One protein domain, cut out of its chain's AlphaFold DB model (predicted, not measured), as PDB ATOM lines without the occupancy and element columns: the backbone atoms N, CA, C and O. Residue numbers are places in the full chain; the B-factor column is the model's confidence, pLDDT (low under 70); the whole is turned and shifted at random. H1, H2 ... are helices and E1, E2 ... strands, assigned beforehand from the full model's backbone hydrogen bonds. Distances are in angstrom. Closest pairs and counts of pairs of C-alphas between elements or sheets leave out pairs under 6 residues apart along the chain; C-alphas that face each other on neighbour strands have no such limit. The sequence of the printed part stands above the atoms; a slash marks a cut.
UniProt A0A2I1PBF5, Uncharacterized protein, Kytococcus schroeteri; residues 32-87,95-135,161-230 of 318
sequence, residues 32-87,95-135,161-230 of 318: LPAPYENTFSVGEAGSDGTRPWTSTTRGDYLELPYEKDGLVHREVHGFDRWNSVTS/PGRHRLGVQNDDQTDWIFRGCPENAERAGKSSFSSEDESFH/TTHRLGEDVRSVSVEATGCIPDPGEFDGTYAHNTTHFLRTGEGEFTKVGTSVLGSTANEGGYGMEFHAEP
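What this domain is: This is residues 32 to 87, 95 to 135 and 161 to 230 of the 318 residues of an uncharacterized protein of Kytococcus schroeteri (UniProt A0A2I1PBF5). Two sheets lie partly face to face as a sandwich: a large, twisted sheet, E4 E3 E6 E7 E8 E9, and a small sheet, E1 E2 E5, that covers part of it. One short helix, H1, is beside the strands of the large sheet, far from the small one. The printed part has 167 residues with nine named strands and one named helix, in the order E1 E2 E3 E4 H1 E5 E6 E7 E8 E9; both sheets are antiparallel. The class is mostly strand, though under half of the residues are in named elements. The whole is compact, with a radius of gyration of the C-alphas of 16.0 A, and elongated, spanning 51 by 33 by 28 A.

Where its parts are: E1, residues 39 to 42, begins with C-alpha 39 at (205.792, 335.277, 301.326), and E2 is residues 53 to 57. E3, residues 71 to 79, is 23.4 A long and E4, residues 98 to 104, is 16.5 A. H1 is residues 109 to 113 and E5 residues 125 to 128. E6, residues 171 to 179, is 26.4 A long; E7, residues 189 to 199, is 32.7 A. E8, residues 205 to 216, is 32.2 A long and bends by 58 degrees at residue 208. E9, residues 220 to 228, is 24.5 A long and ends with C-alpha 228 at (216.745, 328.201, 307.600).

How they stand to each other: In the large sheet, E4 and E9 are the edge strands. E6 E7 E8 E9 form a meander, each strand the antiparallel neighbour of the one before, with N 174 and O 195 at 2.9 A, N 192 and O 213 at 2.9 A, and N 212 and O 225 at 2.8 A. E3 is the antiparallel neighbour of E6, with N 75 and O 175 within hydrogen-bond range at 2.9 A, and of E4, with N 76 and O 101 within hydrogen-bond range at 2.9 A. In the small sheet, E1 and E2 form a hairpin, with N 41 and O 54 at 2.8 A; E2 and E5 have N 55 and O 127 at 2.8 A. The sheets make a sandwich, two sheets face to face, with facing parts 9.3 A centre to centre and strands at 39 degrees. The closest C-alphas of E1 and E8, Ser 41 and Phe 205, are 6.8 A apart. E9 is apart from E1, E2 and E5. H1 is on the large sheet, at a height of 8.9 A, over none of its strands; its O i to N i+4 pair is within hydrogen-bond range.

The domain as a whole: The two C-alphas farthest apart, Ser 47 and Glu 185, are 54.0 A from each other. Residues 88 to 94 and 136 to 160 are not printed; the gaps are 13.3 A from C-alpha 87 to 95 and 8.1 A from C-alpha 135 to 161. The links E2 to E3 and H1 to E5 are long, and residues 62 to 63 pair antiparallel with residues 120 to 121. Mean pLDDT of the printed part is 74.2; 55 residues are under 70, among them residues 95 to 114.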
ATOM      1  N   LEU A  32     223.772 326.092 293.456       76.81
ATOM      2  CA  LEU A  32     222.377 326.438 293.715       76.81
ATOM      3  C   LEU A  32     222.197 327.967 293.851       76.81
ATOM      4  O   LEU A  32     223.080 328.663 294.392       76.81
ATOM      5  N   PRO A  33     221.086 328.515 293.322       82.25
ATOM      6  CA  PRO A  33     220.770 329.932 293.433       82.25
ATOM      7  C   PRO A  33     220.406 330.292 294.878       82.25
ATOM      8  O   PRO A  33     220.230 329.428 295.731       82.25
ATOM      9  N   ALA A  34     220.290 331.588 295.164       88.25
ATOM     10  CA  ALA A  34     219.671 332.012 296.416       88.25
ATOM     11  C   ALA A  34     218.158 331.695 296.393       88.25
ATOM     12  O   ALA A  34     217.553 331.795 295.320       88.25
ATOM     13  N   PRO A  35     217.539 331.382 297.548       90.25
ATOM     14  CA  PRO A  35     216.098 331.203 297.656       90.25
ATOM     15  C   PRO A  35     215.278 332.352 297.071       90.25
ATOM     16  O   PRO A  35     215.623 333.528 297.222       90.25
ATOM     17  N   TYR A  36     214.128 332.014 296.501       91.38
ATOM     18  CA  TYR A  36     213.083 332.982 296.195       91.38
ATOM     19  C   TYR A  36     212.509 333.577 297.496       91.38
ATOM     20  O   TYR A  36     212.215 332.866 298.464       91.38
ATOM     21  N   GLU A  37     212.309 334.899 297.515       93.12
ATOM     22  CA  GLU A  37     211.570 335.636 298.550       93.12
ATOM     23  C   GLU A  37     210.073 335.317 298.392       93.12
ATOM     24  O   GLU A  37     209.275 336.121 297.907       93.12
ATOM     25  N   ASN A  38     209.705 334.092 298.766       91.69
ATOM     26  CA  ASN A  38     208.323 333.668 298.924       91.69
ATOM     27  C   ASN A  38     207.765 334.225 300.240       91.69
ATOM     28  O   ASN A  38     208.347 334.030 301.308       91.69
ATOM     29  N   THR A  39     206.595 334.853 300.171       93.75
ATOM     30  CA  THR A  39     205.792 335.277 301.326       93.75
ATOM     31  C   THR A  39     204.476 334.507 301.360       93.75
ATOM     32  O   THR A  39     203.918 334.206 300.303       93.75
ATOM     33  N   PHE A  40     203.919 334.278 302.547       91.62
ATOM     34  CA  PHE A  40     202.549 333.800 302.749       91.62
ATOM     35  C   PHE A  40     201.888 334.644 303.845       91.62
ATOM     36  O   PHE A  40     202.546 335.046 304.805       91.62
ATOM     37  N   SER A  41     200.609 334.960 303.681       91.38
ATOM     38  CA  SER A  41     199.815 335.757 304.613       91.38
ATOM     39  C   SER A  41     198.349 335.332 304.574       91.38
ATOM     40  O   SER A  41     197.845 334.866 303.553       91.38
ATOM     41  N   VAL A  42     197.656 335.500 305.698       88.25
ATOM     42  CA  VAL A  42     196.271 335.056 305.899       88.25
ATOM     43  C   VAL A  42     195.419 336.245 306.339       88.25
ATOM     44  O   VAL A  42     195.878 337.087 307.111       88.25
ATOM     45  N   GLY A  43     194.199 336.342 305.815       85.88
ATOM     46  CA  GLY A  43     193.234 337.385 306.161       85.88
ATOM     47  C   GLY A  43     192.324 337.025 307.341       85.88
ATOM     48  O   GLY A  43     192.503 336.018 308.030       85.88
ATOM     49  N   GLU A  44     191.319 337.871 307.562       87.00
ATOM     50  CA  GLU A  44     190.285 337.651 308.579       87.00
ATOM     51  C   GLU A  44     189.421 336.420 308.247       87.00
ATOM     52  O   GLU A  44     189.169 336.116 307.081       87.00
ATOM     53  N   ALA A  45     188.959 335.703 309.275       84.25
ATOM     54  CA  ALA A  45     188.123 334.520 309.088       84.25
ATOM     55  C   ALA A  45     186.709 334.872 308.611       84.25
ATOM     56  O   ALA A  45     186.055 335.777 309.136       84.25
ATOM     57  N   GLY A  46     186.220 334.100 307.642       76.50
ATOM     58  CA  GLY A  46     184.820 334.073 307.254       76.50
ATOM     59  C   GLY A  46     183.932 333.464 308.342       76.50
ATOM     60  O   GLY A  46     184.390 332.855 309.308       76.50
ATOM     61  N   SER A  47     182.617 333.583 308.156       79.50
ATOM     62  CA  SER A  47     181.607 332.998 309.054       79.50
ATOM     63  C   SER A  47     181.585 331.461 309.082       79.50
ATOM     64  O   SER A  47     180.814 330.877 309.838       79.50
ATOM     65  N   ASP A  48     182.383 330.825 308.229       77.56
ATOM     66  CA  ASP A  48     182.601 329.384 308.089       77.56
ATOM     67  C   ASP A  48     183.946 328.923 308.694       77.56
ATOM     68  O   ASP A  48     184.322 327.769 308.527       77.56
ATOM     69  N   GLY A  49     184.681 329.818 309.370       74.88
ATOM     70  CA  GLY A  49     186.017 329.559 309.927       74.88
ATOM     71  C   GLY A  49     187.152 329.630 308.898       74.88
ATOM     72  O   GLY A  49     188.314 329.794 309.277       74.88
ATOM     73  N   THR A  50     186.832 329.579 307.600       80.88
ATOM     74  CA  THR A  50     187.831 329.608 306.527       80.88
ATOM     75  C   THR A  50     188.448 330.997 306.383       80.88
ATOM     76  O   THR A  50     187.783 332.014 306.592       80.88
ATOM     77  N   ARG A  51     189.727 331.072 306.008       84.50
ATOM     78  CA  ARG A  51     190.444 332.346 305.839       84.50
ATOM     79  C   ARG A  51     190.917 332.524 304.398       84.50
ATOM     80  O   ARG A  51     191.468 331.577 303.829       84.50
ATOM     81  N   PRO A  52     190.753 333.710 303.789       87.38
ATOM     82  CA  PRO A  52     191.438 334.008 302.546       87.38
ATOM     83  C   PRO A  52     192.947 334.083 302.809       87.38
ATOM     84  O   PRO A  52     193.381 334.420 303.914       87.38
ATOM     85  N   TRP A  53     193.755 333.783 301.803       89.25
ATOM     86  CA  TRP A  53     195.213 333.857 301.888       89.25
ATOM     87  C   TRP A  53     195.786 334.643 300.710       89.25
ATOM     88  O   TRP A  53     195.121 334.899 299.705       89.25
ATOM     89  N   THR A  54     197.031 335.081 300.845       90.88
ATOM     90  CA  THR A  54     197.808 335.709 299.777       90.88
ATOM     91  C   THR A  54     199.252 335.257 299.893       90.88
ATOM     92  O   THR A  54     199.820 335.182 300.979       90.88
ATOM     93  N   SER A  55     199.866 334.945 298.763       90.56
ATOM     94  CA  SER A  55     201.270 334.575 298.697       90.56
ATOM     95  C   SER A  55     201.920 335.210 297.483       90.56
ATOM     96  O   SER A  55     201.285 335.452 296.458       90.56
ATOM     97  N   THR A  56     203.190 335.566 297.633       92.44
ATOM     98  CA  THR A  56     203.920 336.316 296.616       92.44
ATOM     99  C   THR A  56     205.309 335.745 296.462       92.44
ATOM    100  O   THR A  56     205.890 335.310 297.452       92.44
ATOM    101  N   THR A  57     205.811 335.743 295.235       91.44
ATOM    102  CA  THR A  57     207.110 335.181 294.873       91.44
ATOM    103  C   THR A  57     207.936 336.274 294.214       91.44
ATOM    104  O   THR A  57     207.445 337.033 293.373       91.44
ATOM    105  N   ARG A  58     209.195 336.385 294.627       91.44
ATOM    106  CA  ARG A  58     210.218 337.234 294.011       91.44
ATOM    107  C   ARG A  58     211.548 336.501 294.055       91.44
ATOM    108  O   ARG A  58     211.757 335.644 294.908       91.44
ATOM    109  N   GLY A  59     212.485 336.903 293.219       86.81
ATOM    110  CA  GLY A  59     213.846 336.391 293.251       86.81
ATOM    111  C   GLY A  59     214.618 336.923 292.061       86.81
ATOM    112  O   GLY A  59     214.243 337.945 291.488       86.81
ATOM    113  N   ASP A  60     215.659 336.199 291.672       85.44
ATOM    114  CA  ASP A  60     216.273 336.361 290.360       85.44
ATOM    115  C   ASP A  60     215.835 335.172 289.493       85.44
ATOM    116  O   ASP A  60     216.358 334.067 289.627       85.44
ATOM    117  N   TYR A  61     214.791 335.383 288.690       86.56
ATOM    118  CA  TYR A  61     214.185 334.384 287.807       86.56
ATOM    119  C   TYR A  61     213.696 335.047 286.506       86.56
ATOM    120  O   TYR A  61     213.699 336.275 286.396       86.56
ATOM    121  N   LEU A  62     213.376 334.253 285.483       83.44
ATOM    122  CA  LEU A  62     213.174 334.724 284.103       83.44
ATOM    123  C   LEU A  62     211.694 334.789 283.679       83.44
ATOM    124  O   LEU A  62     210.953 333.840 283.904       83.44
ATOM    125  N   GLU A  63     211.277 335.878 283.023       79.75
ATOM    126  CA  GLU A  63     209.939 336.038 282.425       79.75
ATOM    127  C   GLU A  63     209.815 335.160 281.174       79.75
ATOM    128  O   GLU A  63     210.600 335.289 280.229       79.75
ATOM    129  N   LEU A  64     208.838 334.249 281.155       71.94
ATOM    130  CA  LEU A  64     208.649 333.343 280.028       71.94
ATOM    131  C   LEU A  64     208.003 334.106 278.855       71.94
ATOM    132  O   LEU A  64     207.097 334.903 279.080       71.94
ATOM    133  N   PRO A  65     208.368 333.841 277.582       63.28
ATOM    134  CA  PRO A  65     207.817 334.563 276.422       63.28
ATOM    135  C   PRO A  65     206.291 334.485 276.232       63.28
ATOM    136  O   PRO A  65     205.752 335.162 275.352       63.28
ATOM    137  N   TYR A  66     205.618 333.644 277.017       61.03
ATOM    138  CA  TYR A  66     204.174 333.427 277.011       61.03
ATOM    139  C   TYR A  66     203.521 333.906 278.321       61.03
ATOM    140  O   TYR A  66     202.479 334.556 278.249       61.03
ATOM    141  N   GLU A  67     204.181 333.710 279.475       62.12
ATOM    142  CA  GLU A  67     203.652 334.041 280.806       62.12
ATOM    143  C   GLU A  67     204.462 335.121 281.542       62.12
ATOM    144  O   GLU A  67     205.655 334.993 281.825       62.12
ATOM    145  N   LYS A  68     203.762 336.213 281.872       64.19
ATOM    146  CA  LYS A  68     204.340 337.518 282.256       64.19
ATOM    147  C   LYS A  68     204.809 337.635 283.700       64.19
ATOM    148  O   LYS A  68     205.276 338.694 284.118       64.19
ATOM    149  N   ASP A  69     204.598 336.603 284.497       71.62
ATOM    150  CA  ASP A  69     205.034 336.582 285.886       71.62
ATOM    151  C   ASP A  69     206.353 335.810 286.069       71.62
ATOM    152  O   ASP A  69     206.958 335.902 287.140       71.62
ATOM    153  N   GLY A  70     206.795 335.109 285.013       74.50
ATOM    154  CA  GLY A  70     208.015 334.308 284.921       74.50
ATOM    155  C   GLY A  70     208.015 333.004 285.704       74.50
ATOM    156  O   GLY A  70     209.055 332.345 285.786       74.50
ATOM    157  N   LEU A  71     206.899 332.645 286.335       79.38
ATOM    158  CA  LEU A  71     206.831 331.365 287.012       79.38
ATOM    159  C   LEU A  71     206.712 330.248 285.980       79.38
ATOM    160  O   LEU A  71     206.265 330.428 284.851       79.38
ATOM    161  N   VAL A  72     207.255 329.107 286.378       77.06
ATOM    162  CA  VAL A  72     207.312 327.885 285.577       77.06
ATOM    163  C   VAL A  72     206.286 326.892 286.129       77.06
ATOM    164  O   VAL A  72     205.601 326.203 285.391       77.06
ATOM    165  N   HIS A  73     206.150 326.847 287.453       76.81
ATOM    166  CA  HIS A  73     205.088 326.142 288.163       76.81
ATOM    167  C   HIS A  73     204.960 326.754 289.560       76.81
ATOM    168  O   HIS A  73     205.984 327.129 290.147       76.81
ATOM    169  N   ARG A  74     203.755 326.815 290.135       78.50
ATOM    170  CA  ARG A  74     203.590 327.241 291.530       78.50
ATOM    171  C   ARG A  74     202.420 326.564 292.240       78.50
ATOM    172  O   ARG A  74     201.261 326.783 291.892       78.50
ATOM    173  N   GLU A  75     202.714 325.841 293.314       78.56
ATOM    174  CA  GLU A  75     201.725 325.168 294.157       78.56
ATOM    175  C   GLU A  75     201.749 325.708 295.597       78.56
ATOM    176  O   GLU A  75     202.778 326.131 296.126       78.56
ATOM    177  N   VAL A  76     200.580 325.737 296.237       79.31
ATOM    178  CA  VAL A  76     200.415 326.073 297.653       79.31
ATOM    179  C   VAL A  76     199.701 324.913 298.338       79.31
ATOM    180  O   VAL A  76     198.552 324.606 298.007       79.31
ATOM    181  N   HIS A  77     200.362 324.291 299.312       78.62
ATOM    182  CA  HIS A  77     199.822 323.181 300.097       78.62
ATOM    183  C   HIS A  77     199.538 323.644 301.526       78.62
ATOM    184  O   HIS A  77     200.365 324.333 302.121       78.62
ATOM    185  N   GLY A  78     198.411 323.231 302.097       74.75
ATOM    186  CA  GLY A  78     198.144 323.292 303.533       74.75
ATOM    187  C   GLY A  78     198.173 321.893 304.146       74.75
ATOM    188  O   GLY A  78     197.715 320.938 303.517       74.75
ATOM    189  N   PHE A  79     198.677 321.790 305.376       74.44
ATOM    190  CA  PHE A  79     198.723 320.547 306.151       74.44
ATOM    191  C   PHE A  79     198.154 320.772 307.563       74.44
ATOM    192  O   PHE A  79     198.351 321.828 308.170       74.44
ATOM    193  N   ASP A  80     197.514 319.753 308.134       69.69
ATOM    194  CA  ASP A  80     197.004 319.708 309.518       69.69
ATOM    195  C   ASP A  80     198.119 319.624 310.588       69.69
ATOM    196  O   ASP A  80     197.839 319.545 311.784       69.69
ATOM    197  N   ARG A  81     199.393 319.621 310.170       64.19
ATOM    198  CA  ARG A  81     200.558 319.164 310.948       64.19
ATOM    199  C   ARG A  81     201.773 320.071 310.795       64.19
ATOM    200  O   ARG A  81     201.910 320.762 309.793       64.19
ATOM    201  N   TRP A  82     202.688 320.052 311.769       63.12
ATOM    202  CA  TRP A  82     203.909 320.869 311.715       63.12
ATOM    203  C   TRP A  82     205.051 320.263 310.868       63.12
ATOM    204  O   TRP A  82     205.929 321.002 310.437       63.12
ATOM    205  N   ASN A  83     205.085 318.946 310.625       53.50
ATOM    206  CA  ASN A  83     206.285 318.230 310.143       53.50
ATOM    207  C   ASN A  83     206.561 318.268 308.627       53.50
ATOM    208  O   ASN A  83     207.582 317.732 308.198       53.50
ATOM    209  N   SER A  84     205.723 318.930 307.823       52.78
ATOM    210  CA  SER A  84     205.881 318.999 306.358       52.78
ATOM    211  C   SER A  84     207.195 319.647 305.881       52.78
ATOM    212  O   SER A  84     207.523 319.576 304.700       52.78
ATOM    213  N   VAL A  85     207.937 320.295 306.787       51.31
ATOM    214  CA  VAL A  85     209.156 321.074 306.508       51.31
ATOM    215  C   VAL A  85     210.338 320.204 306.072       51.31
ATOM    216  O   VAL A  85     211.135 320.624 305.238       51.31
ATOM    217  N   THR A  86     210.459 318.996 306.629       43.66
ATOM    218  CA  THR A  86     211.605 318.092 306.395       43.66
ATOM    219  C   THR A  86     211.207 316.762 305.748       43.66
ATOM    220  O   THR A  86     212.069 315.950 305.429       43.66
ATOM    221  N   SER A  87     209.911 316.501 305.544       37.84
ATOM    222  CA  SER A  87     209.395 315.211 305.069       37.84
ATOM    223  C   SER A  87     209.352 315.091 303.536       37.84
ATOM    224  O   SER A  87     208.300 314.818 302.948       37.84
ATOM    225  N   PRO A  95     197.987 311.847 304.855       36.59
ATOM    226  CA  PRO A  95     196.525 311.805 304.843       36.59
ATOM    227  C   PRO A  95     195.876 313.197 304.884       36.59
ATOM    228  O   PRO A  95     194.654 313.289 305.000       36.59
ATOM    229  N   GLY A  96     196.683 314.265 304.828       44.03
ATOM    230  CA  GLY A  96     196.269 315.653 305.061       44.03
ATOM    231  C   GLY A  96     196.786 316.674 304.042       44.03
ATOM    232  O   GLY A  96     196.701 317.872 304.306       44.03
ATOM    233  N   ARG A  97     197.329 316.255 302.883       54.47
ATOM    234  CA  ARG A  97     197.766 317.203 301.835       54.47
ATOM    235  C   ARG A  97     196.580 317.893 301.166       54.47
ATOM    236  O   ARG A  97     196.002 317.376 300.208       54.47
ATOM    237  N   HIS A  98     196.261 319.102 301.609       57.19
ATOM    238  CA  HIS A  98     195.234 319.928 300.986       57.19
ATOM    239  C   HIS A  98     195.862 320.936 300.020       57.19
ATOM    240  O   HIS A  98     196.553 321.869 300.425       57.19
ATOM    241  N   ARG A  99     195.600 320.760 298.720       62.91
ATOM    242  CA  ARG A  99     195.941 321.751 297.688       62.91
ATOM    243  C   ARG A  99     195.103 323.014 297.905       62.91
ATOM    244  O   ARG A  99     193.876 322.943 297.904       62.91
ATOM    245  N   LEU A 100     195.768 324.152 298.097       62.22
ATOM    246  CA  LEU A 100     195.146 325.470 298.280       62.22
ATOM    247  C   LEU A 100     195.195 326.312 296.998       62.22
ATOM    248  O   LEU A 100     194.372 327.199 296.816       62.22
ATOM    249  N   GLY A 101     196.126 326.027 296.091       66.56
ATOM    250  CA  GLY A 101     196.158 326.614 294.753       66.56
ATOM    251  C   GLY A 101     197.269 325.991 293.920       66.56
ATOM    252  O   GLY A 101     198.350 325.737 294.444       66.56
ATOM    253  N   VAL A 102     196.999 325.743 292.637       64.56
ATOM    254  CA  VAL A 102     197.974 325.216 291.670       64.56
ATOM    255  C   VAL A 102     197.945 326.094 290.424       64.56
ATOM    256  O   VAL A 102     196.954 326.093 289.695       64.56
ATOM    257  N   GLN A 103     199.021 326.837 290.185       62.91
ATOM    258  CA  GLN A 103     199.362 327.353 288.865       62.91
ATOM    259  C   GLN A 103     200.262 326.316 288.195       62.91
ATOM    260  O   GLN A 103     201.336 325.986 288.704       62.91
ATOM    261  N   ASN A 104     199.817 325.801 287.057       59.53
ATOM    262  CA  ASN A 104     200.610 324.929 286.209       59.53
ATOM    263  C   ASN A 104     200.361 325.353 284.767       59.53
ATOM    264  O   ASN A 104     199.257 325.156 284.265       59.53
ATOM    265  N   ASP A 105     201.356 325.964 284.131       55.75
ATOM    266  CA  ASP A 105     201.154 326.724 282.896       55.75
ATOM    267  C   ASP A 105     201.160 325.805 281.652       55.75
ATOM    268  O   ASP A 105     202.102 325.789 280.858       55.75
ATOM    269  N   ASP A 106     200.096 324.995 281.549       43.41
ATOM    270  CA  ASP A 106     199.544 324.213 280.420       43.41
ATOM    271  C   ASP A 106     200.454 323.288 279.577       43.41
ATOM    272  O   ASP A 106     199.934 322.525 278.761       43.41
ATOM    273  N   GLN A 107     201.783 323.294 279.728       44.88
ATOM    274  CA  GLN A 107     202.690 322.530 278.857       44.88
ATOM    275  C   GLN A 107     203.853 321.871 279.608       44.88
ATOM    276  O   GLN A 107     204.952 322.410 279.669       44.88
ATOM    277  N   THR A 108     203.666 320.626 280.059       44.16
ATOM    278  CA  THR A 108     204.738 319.771 280.622       44.16
ATOM    279  C   THR A 108     205.984 319.700 279.720       44.16
ATOM    280  O   THR A 108     207.109 319.562 280.195       44.16
ATOM    281  N   ASP A 109     205.783 319.883 278.413       46.41
ATOM    282  CA  ASP A 109     206.790 320.132 277.382       46.41
ATOM    283  C   ASP A 109     207.884 321.152 277.757       46.41
ATOM    284  O   ASP A 109     209.044 320.951 277.388       46.41
ATOM    285  N   TRP A 110     207.574 322.250 278.464       48.81
ATOM    286  CA  TRP A 110     208.583 323.274 278.774       48.81
ATOM    287  C   TRP A 110     209.588 322.846 279.848       48.81
ATOM    288  O   TRP A 110     210.658 323.450 279.896       48.81
ATOM    289  N   ILE A 111     209.329 321.786 280.632       50.59
ATOM    290  CA  ILE A 111     210.326 321.189 281.552       50.59
ATOM    291  C   ILE A 111     211.508 320.648 280.739       50.59
ATOM    292  O   ILE A 111     212.663 320.783 281.131       50.59
ATOM    293  N   PHE A 112     211.213 320.062 279.579       52.09
ATOM    294  CA  PHE A 112     212.178 319.363 278.728       52.09
ATOM    295  C   PHE A 112     212.799 320.259 277.644       52.09
ATOM    296  O   PHE A 112     213.803 319.893 277.035       52.09
ATOM    297  N   ARG A 113     212.213 321.436 277.379       57.31
ATOM    298  CA  ARG A 113     212.666 322.375 276.330       57.31
ATOM    299  C   ARG A 113     213.697 323.403 276.808       57.31
ATOM    300  O   ARG A 113     214.331 324.033 275.965       57.31
ATOM    301  N   GLY A 114     213.890 323.546 278.119       62.78
ATOM    302  CA  GLY A 114     214.844 324.484 278.704       62.78
ATOM    303  C   GLY A 114     214.360 325.941 278.751       62.78
ATOM    304  O   GLY A 114     213.383 326.339 278.117       62.78
ATOM    305  N   CYS A 115     215.079 326.749 279.525       73.56
ATOM    306  CA  CYS A 115     214.830 328.173 279.715       73.56
ATOM    307  C   CYS A 115     215.271 328.982 278.479       73.56
ATOM    308  O   CYS A 115     216.423 328.850 278.062       73.56
ATOM    309  N   PRO A 116     214.402 329.821 277.887       70.88
ATOM    310  CA  PRO A 116     214.705 330.492 276.624       70.88
ATOM    311  C   PRO A 116     215.730 331.628 276.778       70.88
ATOM    312  O   PRO A 116     215.561 332.520 277.608       70.88
ATOM    313  N   GLU A 117     216.744 331.647 275.901       69.31
ATOM    314  CA  GLU A 117     217.846 332.635 275.875       69.31
ATOM    315  C   GLU A 117     217.387 334.105 275.852       69.31
ATOM    316  O   GLU A 117     218.126 335.002 276.256       69.31
ATOM    317  N   ASN A 118     216.186 334.367 275.330       68.69
ATOM    318  CA  ASN A 118     215.634 335.706 275.131       68.69
ATOM    319  C   ASN A 118     214.668 336.162 276.241       68.69
ATOM    320  O   ASN A 118     213.960 337.152 276.040       68.69
ATOM    321  N   ALA A 119     214.577 335.431 277.352       74.19
ATOM    322  CA  ALA A 119     213.772 335.829 278.500       74.19
ATOM    323  C   ALA A 119     214.349 337.073 279.200       74.19
ATOM    324  O   ALA A 119     215.564 337.219 279.349       74.19
ATOM    325  N   GLU A 120     213.470 337.962 279.664       80.19
ATOM    326  CA  GLU A 120     213.853 339.083 280.532       80.19
ATOM    327  C   GLU A 120     213.786 338.661 282.012       80.19
ATOM    328  O   GLU A 120     213.414 337.533 282.329       80.19
ATOM    329  N   ARG A 121     214.191 339.524 282.951       83.44
ATOM    330  CA  ARG A 121     214.109 339.206 284.388       83.44
ATOM    331  C   ARG A 121     212.696 339.463 284.903       83.44
ATOM    332  O   ARG A 121     212.206 340.585 284.794       83.44
ATOM    333  N   ALA A 122     212.089 338.433 285.483       83.50
ATOM    334  CA  ALA A 122     210.741 338.471 286.021       83.50
ATOM    335  C   ALA A 122     210.602 339.460 287.189       83.50
ATOM    336  O   ALA A 122     211.565 339.818 287.873       83.50
ATOM    337  N   GLY A 123     209.368 339.910 287.410       81.62
ATOM    338  CA  GLY A 123     209.028 340.844 288.476       81.62
ATOM    339  C   GLY A 123     208.709 340.172 289.816       81.62
ATOM    340  O   GLY A 123     209.323 339.201 290.245       81.62
ATOM    341  N   LYS A 124     207.710 340.733 290.501       87.12
ATOM    342  CA  LYS A 124     207.049 340.104 291.648       87.12
ATOM    343  C   LYS A 124     205.792 339.398 291.140       87.12
ATOM    344  O   LYS A 124     204.842 340.101 290.789       87.12
ATOM    345  N   SER A 125     205.735 338.071 291.218       85.94
ATOM    346  CA  SER A 125     204.469 337.348 291.079       85.94
ATOM    347  C   SER A 125     203.671 337.329 292.398       85.94
ATOM    348  O   SER A 125     204.221 337.513 293.492       85.94
ATOM    349  N   SER A 126     202.343 337.233 292.326       87.56
ATOM    350  CA  SER A 126     201.443 337.516 293.452       87.56
ATOM    351  C   SER A 126     200.065 336.897 293.248       87.56
ATOM    352  O   SER A 126     199.394 337.242 292.284       87.56
ATOM    353  N   PHE A 127     199.615 336.086 294.206       80.69
ATOM    354  CA  PHE A 127     198.374 335.314 294.117       80.69
ATOM    355  C   PHE A 127     197.602 335.356 295.427       80.69
ATOM    356  O   PHE A 127     198.203 335.352 296.507       80.69
ATOM    357  N   SER A 128     196.284 335.322 295.338       84.25
ATOM    358  CA  SER A 128     195.368 335.225 296.465       84.25
ATOM    359  C   SER A 128     194.408 334.051 296.311       84.25
ATOM    360  O   SER A 128     194.177 333.548 295.216       84.25
ATOM    361  N   SER A 129     193.780 333.662 297.417       78.31
ATOM    362  CA  SER A 129     192.671 332.703 297.422       78.31
ATOM    363  C   SER A 129     191.408 333.193 296.704       78.31
ATOM    364  O   SER A 129     190.430 332.457 296.666       78.31
ATOM    365  N   GLU A 130     191.361 334.451 296.257       73.44
ATOM    366  CA  GLU A 130     190.199 335.049 295.583       73.44
ATOM    367  C   GLU A 130     190.407 335.185 294.065       73.44
ATOM    368  O   GLU A 130     189.453 335.469 293.343       73.44
ATOM    369  N   ASP A 131     191.622 334.928 293.569       71.06
ATOM    370  CA  ASP A 131     191.907 334.863 292.138       71.06
ATOM    371  C   ASP A 131     191.315 333.575 291.543       71.06
ATOM    372  O   ASP A 131     191.575 332.467 292.008       71.06
ATOM    373  N   GLU A 132     190.518 333.701 290.480       50.47
ATOM    374  CA  GLU A 132     189.798 332.581 289.850       50.47
ATOM    375  C   GLU A 132     190.717 331.572 289.102       50.47
ATOM    376  O   GLU A 132     190.237 330.690 288.392       50.47
ATOM    377  N   SER A 133     192.040 331.733 289.136       47.00
ATOM    378  CA  SER A 133     192.984 331.220 288.126       47.00
ATOM    379  C   SER A 133     193.592 329.833 288.412       47.00
ATOM    380  O   SER A 133     194.767 329.628 288.127       47.00
ATOM    381  N   PHE A 134     192.838 328.881 288.977       51.06
ATOM    382  CA  PHE A 134     193.397 327.629 289.535       51.06
ATOM    383  C   PHE A 134     192.819 326.328 288.939       51.06
ATOM    384  O   PHE A 134     192.131 325.571 289.626       51.06
ATOM    385  N   HIS A 135     193.083 326.046 287.657       42.78
ATOM    386  CA  HIS A 135     192.500 324.898 286.940       42.78
ATOM    387  C   HIS A 135     193.443 324.316 285.871       42.78
ATOM    388  O   HIS A 135     193.993 325.098 285.109       42.78
ATOM    389  N   THR A 161     186.907 326.687 291.601       45.47
ATOM    390  CA  THR A 161     187.337 326.469 293.012       45.47
ATOM    391  C   THR A 161     188.429 327.412 293.545       45.47
ATOM    392  O   THR A 161     189.625 327.137 293.488       45.47
ATOM    393  N   THR A 162     188.003 328.493 294.200       54.12
ATOM    394  CA  THR A 162     188.832 329.346 295.065       54.12
ATOM    395  C   THR A 162     188.980 328.729 296.463       54.12
ATOM    396  O   THR A 162     188.092 328.840 297.312       54.12
ATOM    397  N   HIS A 163     190.094 328.042 296.730       64.75
ATOM    398  CA  HIS A 163     190.316 327.373 298.018       64.75
ATOM    399  C   HIS A 163     190.801 328.349 299.102       64.75
ATOM    400  O   HIS A 163     191.898 328.905 299.040       64.75
ATOM    401  N   ARG A 164     189.993 328.508 300.153       73.94
ATOM    402  CA  ARG A 164     190.378 329.192 301.396       73.94
ATOM    403  C   ARG A 164     191.103 328.243 302.352       73.94
ATOM    404  O   ARG A 164     190.945 327.029 302.279       73.94
ATOM    405  N   LEU A 165     191.876 328.818 303.269       75.56
ATOM    406  CA  LEU A 165     192.590 328.096 304.318       75.56
ATOM    407  C   LEU A 165     191.604 327.591 305.387       75.56
ATOM    408  O   LEU A 165     190.758 328.365 305.840       75.56
ATOM    409  N   GLY A 166     191.728 326.327 305.801       73.25
ATOM    410  CA  GLY A 166     190.968 325.758 306.923       73.25
ATOM    411  C   GLY A 166     191.405 326.311 308.287       73.25
ATOM    412  O   GLY A 166     192.507 326.844 308.435       73.25
ATOM    413  N   GLU A 167     190.541 326.199 309.301       75.56
ATOM    414  CA  GLU A 167     190.856 326.636 310.674       75.56
ATOM    415  C   GLU A 167     191.837 325.703 311.406       75.56
ATOM    416  O   GLU A 167     192.472 326.099 312.387       75.56
ATOM    417  N   ASP A 168     191.976 324.485 310.893       73.69
ATOM    418  CA  ASP A 168     192.808 323.372 311.341       73.69
ATOM    419  C   ASP A 168     194.240 323.413 310.792       73.69
ATOM    420  O   ASP A 168     195.141 322.893 311.449       73.69
ATOM    421  N   VAL A 169     194.471 324.068 309.647       77.50
ATOM    422  CA  VAL A 169     195.779 324.120 308.973       77.50
ATOM    423  C   VAL A 169     196.866 324.717 309.880       77.50
ATOM    424  O   VAL A 169     196.692 325.775 310.507       77.50
ATOM    425  N   ARG A 170     198.006 324.019 309.939       76.00
ATOM    426  CA  ARG A 170     199.150 324.287 310.822       76.00
ATOM    427  C   ARG A 170     200.385 324.702 310.039       76.00
ATOM    428  O   ARG A 170     200.934 325.764 310.323       76.00
ATOM    429  N   SER A 171     200.788 323.943 309.026       81.19
ATOM    430  CA  SER A 171     201.835 324.368 308.096       81.19
ATOM    431  C   SER A 171     201.269 324.696 306.718       81.19
ATOM    432  O   SER A 171     200.200 324.224 306.318       81.19
ATOM    433  N   VAL A 172     202.010 325.527 305.992       83.44
ATOM    434  CA  VAL A 172     201.822 325.779 304.566       83.44
ATOM    435  C   VAL A 172     203.180 325.690 303.882       83.44
ATOM    436  O   VAL A 172     204.143 326.297 304.356       83.44
ATOM    437  N   SER A 173     203.258 324.988 302.754       86.31
ATOM    438  CA  SER A 173     204.373 325.140 301.816       86.31
ATOM    439  C   SER A 173     203.925 325.926 300.585       86.31
ATOM    440  O   SER A 173     202.805 325.779 300.093       86.31
ATOM    441  N   VAL A 174     204.810 326.798 300.106       86.06
ATOM    442  CA  VAL A 174     204.697 327.485 298.817       86.06
ATOM    443  C   VAL A 174     205.825 326.958 297.948       86.06
ATOM    444  O   VAL A 174     206.987 327.296 298.179       86.06
ATOM    445  N   GLU A 175     205.479 326.120 296.979       85.88
ATOM    446  CA  GLU A 175     206.405 325.584 295.986       85.88
ATOM    447  C   GLU A 175     206.387 326.502 294.772       85.88
ATOM    448  O   GLU A 175     205.335 326.739 294.187       85.88
ATOM    449  N   ALA A 176     207.539 327.052 294.404       87.12
ATOM    450  CA  ALA A 176     207.686 327.919 293.244       87.12
ATOM    451  C   ALA A 176     208.875 327.452 292.403       87.12
ATOM    452  O   ALA A 176     210.015 327.442 292.870       87.12
ATOM    453  N   THR A 177     208.607 327.079 291.156       85.44
ATOM    454  CA  THR A 177     209.629 326.776 290.152       85.44
ATOM    455  C   THR A 177     209.808 327.986 289.247       85.44
ATOM    456  O   THR A 177     208.826 328.592 288.816       85.44
ATOM    457  N   GLY A 178     211.056 328.322 288.932       85.75
ATOM    458  CA  GLY A 178     211.394 329.372 287.976       85.75
ATOM    459  C   GLY A 178     212.680 329.064 287.211       85.75
ATOM    460  O   GLY A 178     213.522 328.275 287.651       85.75
ATOM    461  N   CYS A 179     212.825 329.692 286.047       85.00
ATOM    462  CA  CYS A 179     214.024 329.599 285.218       85.00
ATOM    463  C   CYS A 179     215.157 330.473 285.778       85.00
ATOM    464  O   CYS A 179     214.936 331.650 286.074       85.00
ATOM    465  N   ILE A 180     216.369 329.917 285.909       83.38
ATOM    466  CA  ILE A 180     217.524 330.640 286.470       83.38
ATOM    467  C   ILE A 180     218.132 331.588 285.415       83.38
ATOM    468  O   ILE A 180     218.448 331.141 284.311       83.38
ATOM    469  N   PRO A 181     218.355 332.880 285.730       73.50
ATOM    470  CA  PRO A 181     219.057 333.802 284.849       73.50
ATOM    471  C   PRO A 181     220.570 333.551 284.905       73.50
ATOM    472  O   PRO A 181     221.168 333.653 285.972       73.50
ATOM    473  N   ASP A 182     221.181 333.300 283.742       71.56
ATOM    474  CA  ASP A 182     222.608 332.951 283.586       71.56
ATOM    475  C   ASP A 182     223.014 331.664 284.354       71.56
ATOM    476  O   ASP A 182     223.733 331.722 285.355       71.56
ATOM    477  N   PRO A 183     222.551 330.474 283.908       62.53
ATOM    478  CA  PRO A 183     222.824 329.194 284.573       62.53
ATOM    479  C   PRO A 183     224.258 328.659 284.360       62.53
ATOM    480  O   PRO A 183     224.592 327.566 284.822       62.53
ATOM    481  N   GLY A 184     225.133 329.404 283.676       65.19
ATOM    482  CA  GLY A 184     226.522 329.013 283.433       65.19
ATOM    483  C   GLY A 184     226.681 327.979 282.314       65.19
ATOM    484  O   GLY A 184     226.415 328.274 281.156       65.19
ATOM    485  N   GLU A 185     227.189 326.786 282.642       57.16
ATOM    486  CA  GLU A 185     227.515 325.731 281.658       57.16
ATOM    487  C   GLU A 185     226.320 324.807 281.319       57.16
ATOM    488  O   GLU A 185     226.490 323.859 280.556       57.16
ATOM    489  N   PHE A 186     225.130 325.064 281.882       59.91
ATOM    490  CA  PHE A 186     223.981 324.148 281.856       59.91
ATOM    491  C   PHE A 186     222.709 324.816 281.306       59.91
ATOM    492  O   PHE A 186     221.947 325.460 282.037       59.91
ATOM    493  N   ASP A 187     222.461 324.630 280.010       61.09
ATOM    494  CA  ASP A 187     221.229 325.071 279.351       61.09
ATOM    495  C   ASP A 187     219.995 324.383 279.964       61.09
ATOM    496  O   ASP A 187     219.990 323.177 280.215       61.09
ATOM    497  N   GLY A 188     218.921 325.148 280.183       64.25
ATOM    498  CA  GLY A 188     217.676 324.609 280.734       64.25
ATOM    499  C   GLY A 188     217.741 324.235 282.213       64.25
ATOM    500  O   GLY A 188     217.283 323.157 282.582       64.25
ATOM    501  N   THR A 189     218.301 325.120 283.043       79.62
ATOM    502  CA  THR A 189     218.376 324.938 284.500       79.62
ATOM    503  C   THR A 189     217.256 325.690 285.235       79.62
ATOM    504  O   THR A 189     217.088 326.903 285.066       79.62
ATOM    505  N   TYR A 190     216.536 324.979 286.103       82.06
ATOM    506  CA  TYR A 190     215.431 325.483 286.925       82.06
ATOM    507  C   TYR A 190     215.795 325.472 288.412       82.06
ATOM    508  O   TYR A 190     216.641 324.694 288.862       82.06
ATOM    509  N   ALA A 191     215.108 326.309 289.188       86.19
ATOM    510  CA  ALA A 191     215.171 326.299 290.645       86.19
ATOM    511  C   ALA A 191     213.789 326.009 291.234       86.19
ATOM    512  O   ALA A 191     212.880 326.835 291.132       86.19
ATOM    513  N   HIS A 192     213.649 324.860 291.888       85.62
ATOM    514  CA  HIS A 192     212.465 324.494 292.656       85.62
ATOM    515  C   HIS A 192     212.648 324.987 294.095       85.62
ATOM    516  O   HIS A 192     213.569 324.560 294.794       85.62
ATOM    517  N   ASN A 193     211.801 325.923 294.520       88.44
ATOM    518  CA  ASN A 193     211.851 326.550 295.837       88.44
ATOM    519  C   ASN A 193     210.615 326.161 296.651       88.44
ATOM    520  O   ASN A 193     209.552 326.749 296.448       88.44
ATOM    521  N   THR A 194     210.758 325.240 297.603       88.00
ATOM    522  CA  THR A 194     209.708 324.926 298.584       88.00
ATOM    523  C   THR A 194     209.948 325.773 299.830       88.00
ATOM    524  O   THR A 194     210.820 325.476 300.647       88.00
ATOM    525  N   THR A 195     209.197 326.866 299.977       90.81
ATOM    526  CA  THR A 195     209.254 327.718 301.174       90.81
ATOM    527  C   THR A 195     208.220 327.279 302.196       90.81
ATOM    528  O   THR A 195     207.031 327.202 301.886       90.81
ATOM    529  N   HIS A 196     208.668 327.066 303.430       87.25
ATOM    530  CA  HIS A 196     207.860 326.514 304.510       87.25
ATOM    531  C   HIS A 196     207.444 327.586 305.515       87.25
ATOM    532  O   HIS A 196     208.273 328.362 306.006       87.25
ATOM    533  N   PHE A 197     206.161 327.582 305.861       87.31
ATOM    534  CA  PHE A 197     205.549 328.456 306.852       87.31
ATOM    535  C   PHE A 197     204.854 327.621 307.924       87.31
ATOM    536  O   PHE A 197     204.094 326.706 307.608       87.31
ATOM    537  N   LEU A 198     205.057 327.975 309.190       84.81
ATOM    538  CA  LEU A 198     204.343 327.397 310.323       84.81
ATOM    539  C   LEU A 198     203.476 328.468 310.973       84.81
ATOM    540  O   LEU A 198     203.947 329.564 311.275       84.81
ATOM    541  N   ARG A 199     202.216 328.140 311.231       81.31
ATOM    542  CA  ARG A 199     201.326 328.934 312.071       81.31
ATOM    543  C   ARG A 199     201.909 329.089 313.479       81.31
ATOM    544  O   ARG A 199     202.160 328.107 314.165       81.31
ATOM    545  N   THR A 200     202.101 330.318 313.928       80.12
ATOM    546  CA  THR A 200     202.653 330.647 315.257       80.12
ATOM    547  C   THR A 200     201.633 331.335 316.164       80.12
ATOM    548  O   THR A 200     201.832 331.391 317.376       80.12
ATOM    549  N   GLY A 201     200.503 331.770 315.600       76.62
ATOM    550  CA  GLY A 201     199.380 332.363 316.324       76.62
ATOM    551  C   GLY A 201     198.034 332.118 315.637       76.62
ATOM    552  O   GLY A 201     197.854 331.181 314.852       76.62
ATOM    553  N   GLU A 202     197.048 332.970 315.916       75.25
ATOM    554  CA  GLU A 202     195.757 332.914 315.226       75.25
ATOM    555  C   GLU A 202     195.854 333.617 313.861       75.25
ATOM    556  O   GLU A 202     195.851 334.841 313.777       75.25
ATOM    557  N   GLY A 203     195.986 332.843 312.779       69.75
ATOM    558  CA  GLY A 203     196.184 333.373 311.421       69.75
ATOM    559  C   GLY A 203     197.600 333.895 311.129       69.75
ATOM    560  O   GLY A 203     197.936 334.116 309.970       69.75
ATOM    561  N   GLU A 204     198.455 334.039 312.142       84.00
ATOM    562  CA  GLU A 204     199.875 334.346 311.965       84.00
ATOM    563  C   GLU A 204     200.648 333.101 311.509       84.00
ATOM    564  O   GLU A 204     200.627 332.079 312.196       84.00
ATOM    565  N   PHE A 205     201.335 333.201 310.366       86.50
ATOM    566  CA  PHE A 205     202.220 332.176 309.806       86.50
ATOM    567  C   PHE A 205     203.644 332.735 309.668       86.50
ATOM    568  O   PHE A 205     203.886 333.686 308.925       86.50
ATOM    569  N   THR A 206     204.597 332.129 310.369       87.81
ATOM    570  CA  THR A 206     206.024 332.465 310.341       87.81
ATOM    571  C   THR A 206     206.745 331.599 309.308       87.81
ATOM    572  O   THR A 206     206.616 330.377 309.333       87.81
ATOM    573  N   LYS A 207     207.531 332.210 308.411       90.31
ATOM    574  CA  LYS A 207     208.469 331.475 307.544       90.31
ATOM    575  C   LYS A 207     209.548 330.825 308.417       90.31
ATOM    576  O   LYS A 207     210.076 331.491 309.304       90.31
ATOM    577  N   VAL A 208     209.883 329.561 308.161       87.12
ATOM    578  CA  VAL A 208     210.918 328.829 308.925       87.12
ATOM    579  C   VAL A 208     212.129 328.426 308.087       87.12
ATOM    580  O   VAL A 208     213.212 328.214 308.626       87.12
ATOM    581  N   GLY A 209     211.971 328.374 306.765       87.56
ATOM    582  CA  GLY A 209     213.067 328.178 305.824       87.56
ATOM    583  C   GLY A 209     212.582 327.955 304.394       87.56
ATOM    584  O   GLY A 209     211.376 327.944 304.125       87.56
ATOM    585  N   THR A 210     213.526 327.775 303.476       88.81
ATOM    586  CA  THR A 210     213.266 327.408 302.079       88.81
ATOM    587  C   THR A 210     214.200 326.282 301.656       88.81
ATOM    588  O   THR A 210     215.417 326.434 301.747       88.81
ATOM    589  N   SER A 211     213.636 325.186 301.153       85.19
ATOM    590  CA  SER A 211     214.378 324.152 300.429       85.19
ATOM    591  C   SER A 211     214.591 324.605 298.984       85.19
ATOM    592  O   SER A 211     213.623 324.969 298.313       85.19
ATOM    593  N   VAL A 212     215.831 324.569 298.498       85.25
ATOM    594  CA  VAL A 212     216.190 324.834 297.098       85.25
ATOM    595  C   VAL A 212     216.740 323.556 296.473       85.25
ATOM    596  O   VAL A 212     217.772 323.038 296.901       85.25
ATOM    597  N   LEU A 213     216.054 323.074 295.438       83.88
ATOM    598  CA  LEU A 213     216.479 321.983 294.563       83.88
ATOM    599  C   LEU A 213     216.743 322.563 293.170       83.88
ATOM    600  O   LEU A 213     215.877 323.218 292.586       83.88
ATOM    601  N   GLY A 214     217.934 322.322 292.630       80.31
ATOM    602  CA  GLY A 214     218.226 322.604 291.230       80.31
ATOM    603  C   GLY A 214     217.745 321.455 290.351       80.31
ATOM    604  O   GLY A 214     217.734 320.303 290.781       80.31
ATOM    605  N   SER A 215     217.364 321.733 289.111       77.69
ATOM    606  CA  SER A 215     217.200 320.683 288.101       77.69
ATOM    607  C   SER A 215     217.644 321.162 286.728       77.69
ATOM    608  O   SER A 215     217.650 322.364 286.458       77.69
ATOM    609  N   THR A 216     218.022 320.229 285.856       74.50
ATOM    610  CA  THR A 216     218.159 320.509 284.422       74.50
ATOM    611  C   THR A 216     217.093 319.752 283.641       74.50
ATOM    612  O   THR A 216     216.680 318.659 284.032       74.50
ATOM    613  N   ALA A 217     216.704 320.299 282.489       64.62
ATOM    614  CA  ALA A 217     215.746 319.699 281.556       64.62
ATOM    615  C   ALA A 217     216.088 318.258 281.108       64.62
ATOM    616  O   ALA A 217     215.226 317.561 280.575       64.62
ATOM    617  N   ASN A 218     217.343 317.818 281.289       60.16
ATOM    618  CA  ASN A 218     217.883 316.583 280.712       60.16
ATOM    619  C   ASN A 218     218.470 315.595 281.736       60.16
ATOM    620  O   ASN A 218     218.485 314.396 281.467       60.16
ATOM    621  N   GLU A 219     218.984 316.067 282.879       57.22
ATOM    622  CA  GLU A 219     219.767 315.241 283.819       57.22
ATOM    623  C   GLU A 219     219.084 315.060 285.189       57.22
ATOM    624  O   GLU A 219     219.581 314.319 286.037       57.22
ATOM    625  N   GLY A 220     217.909 315.669 285.384       61.59
ATOM    626  CA  GLY A 220     217.107 315.552 286.602       61.59
ATOM    627  C   GLY A 220     217.484 316.570 287.681       61.59
ATOM    628  O   GLY A 220     218.046 317.628 287.394       61.59
ATOM    629  N   GLY A 221     217.121 316.263 288.929       68.19
ATOM    630  CA  GLY A 221     217.416 317.105 290.088       68.19
ATOM    631  C   GLY A 221     218.867 316.967 290.562       68.19
ATOM    632  O   GLY A 221     219.378 315.852 290.668       68.19
ATOM    633  N   TYR A 222     219.510 318.088 290.888       66.50
ATOM    634  CA  TYR A 222     220.867 318.149 291.430       66.50
ATOM    635  C   TYR A 222     220.926 319.086 292.646       66.50
ATOM    636  O   TYR A 222     220.314 320.157 292.667       66.50
ATOM    637  N   GLY A 223     221.709 318.688 293.653       68.19
ATOM    638  CA  GLY A 223     221.842 319.411 294.919       68.19
ATOM    639  C   GLY A 223     220.546 319.490 295.741       68.19
ATOM    640  O   GLY A 223     219.443 319.281 295.248       68.19
ATOM    641  N   MET A 224     220.682 319.806 297.024       75.75
ATOM    642  CA  MET A 224     219.574 320.283 297.849       75.75
ATOM    643  C   MET A 224     220.166 321.118 298.982       75.75
ATOM    644  O   MET A 224     220.982 320.612 299.751       75.75
ATOM    645  N   GLU A 225     219.789 322.391 299.073       80.62
ATOM    646  CA  GLU A 225     220.163 323.270 300.186       80.62
ATOM    647  C   GLU A 225     218.886 323.683 300.931       80.62
ATOM    648  O   GLU A 225     217.957 324.235 300.338       80.62
ATOM    649  N   PHE A 226     218.819 323.401 302.235       82.25
ATOM    650  CA  PHE A 226     217.836 324.026 303.117       82.25
ATOM    651  C   PHE A 226     218.427 325.328 303.645       82.25
ATOM    652  O   PHE A 226     219.541 325.348 304.163       82.25
ATOM    653  N   HIS A 227     217.678 326.417 303.518       85.75
ATOM    654  CA  HIS A 227     218.054 327.720 304.047       85.75
ATOM    655  C   HIS A 227     217.096 328.071 305.180       85.75
ATOM    656  O   HIS A 227     215.970 328.512 304.924       85.75
ATOM    657  N   ALA A 228     217.523 327.843 306.422       85.38
ATOM    658  CA  ALA A 228     216.745 328.201 307.600       85.38
ATOM    659  C   ALA A 228     216.570 329.723 307.735       85.38
ATOM    660  O   ALA A 228     217.453 330.508 307.380       85.38
ATOM    661  N   GLU A 229     215.434 330.144 308.289       86.88
ATOM    662  CA  GLU A 229     215.280 331.505 308.812       86.88
ATOM    663  C   GLU A 229     215.985 331.648 310.180       86.88
ATOM    664  O   GLU A 229     216.198 330.646 310.871       86.88
ATOM    665  N   PRO A 230     216.324 332.877 310.613       90.31
ATOM    666  CA  PRO A 230     216.855 333.121 311.952       90.31
ATOM    667  C   PRO A 230     215.950 332.566 313.060       90.31
ATOM    668  O   PRO A 230     214.722 332.596 312.957       90.31
TER     669      PRO A 230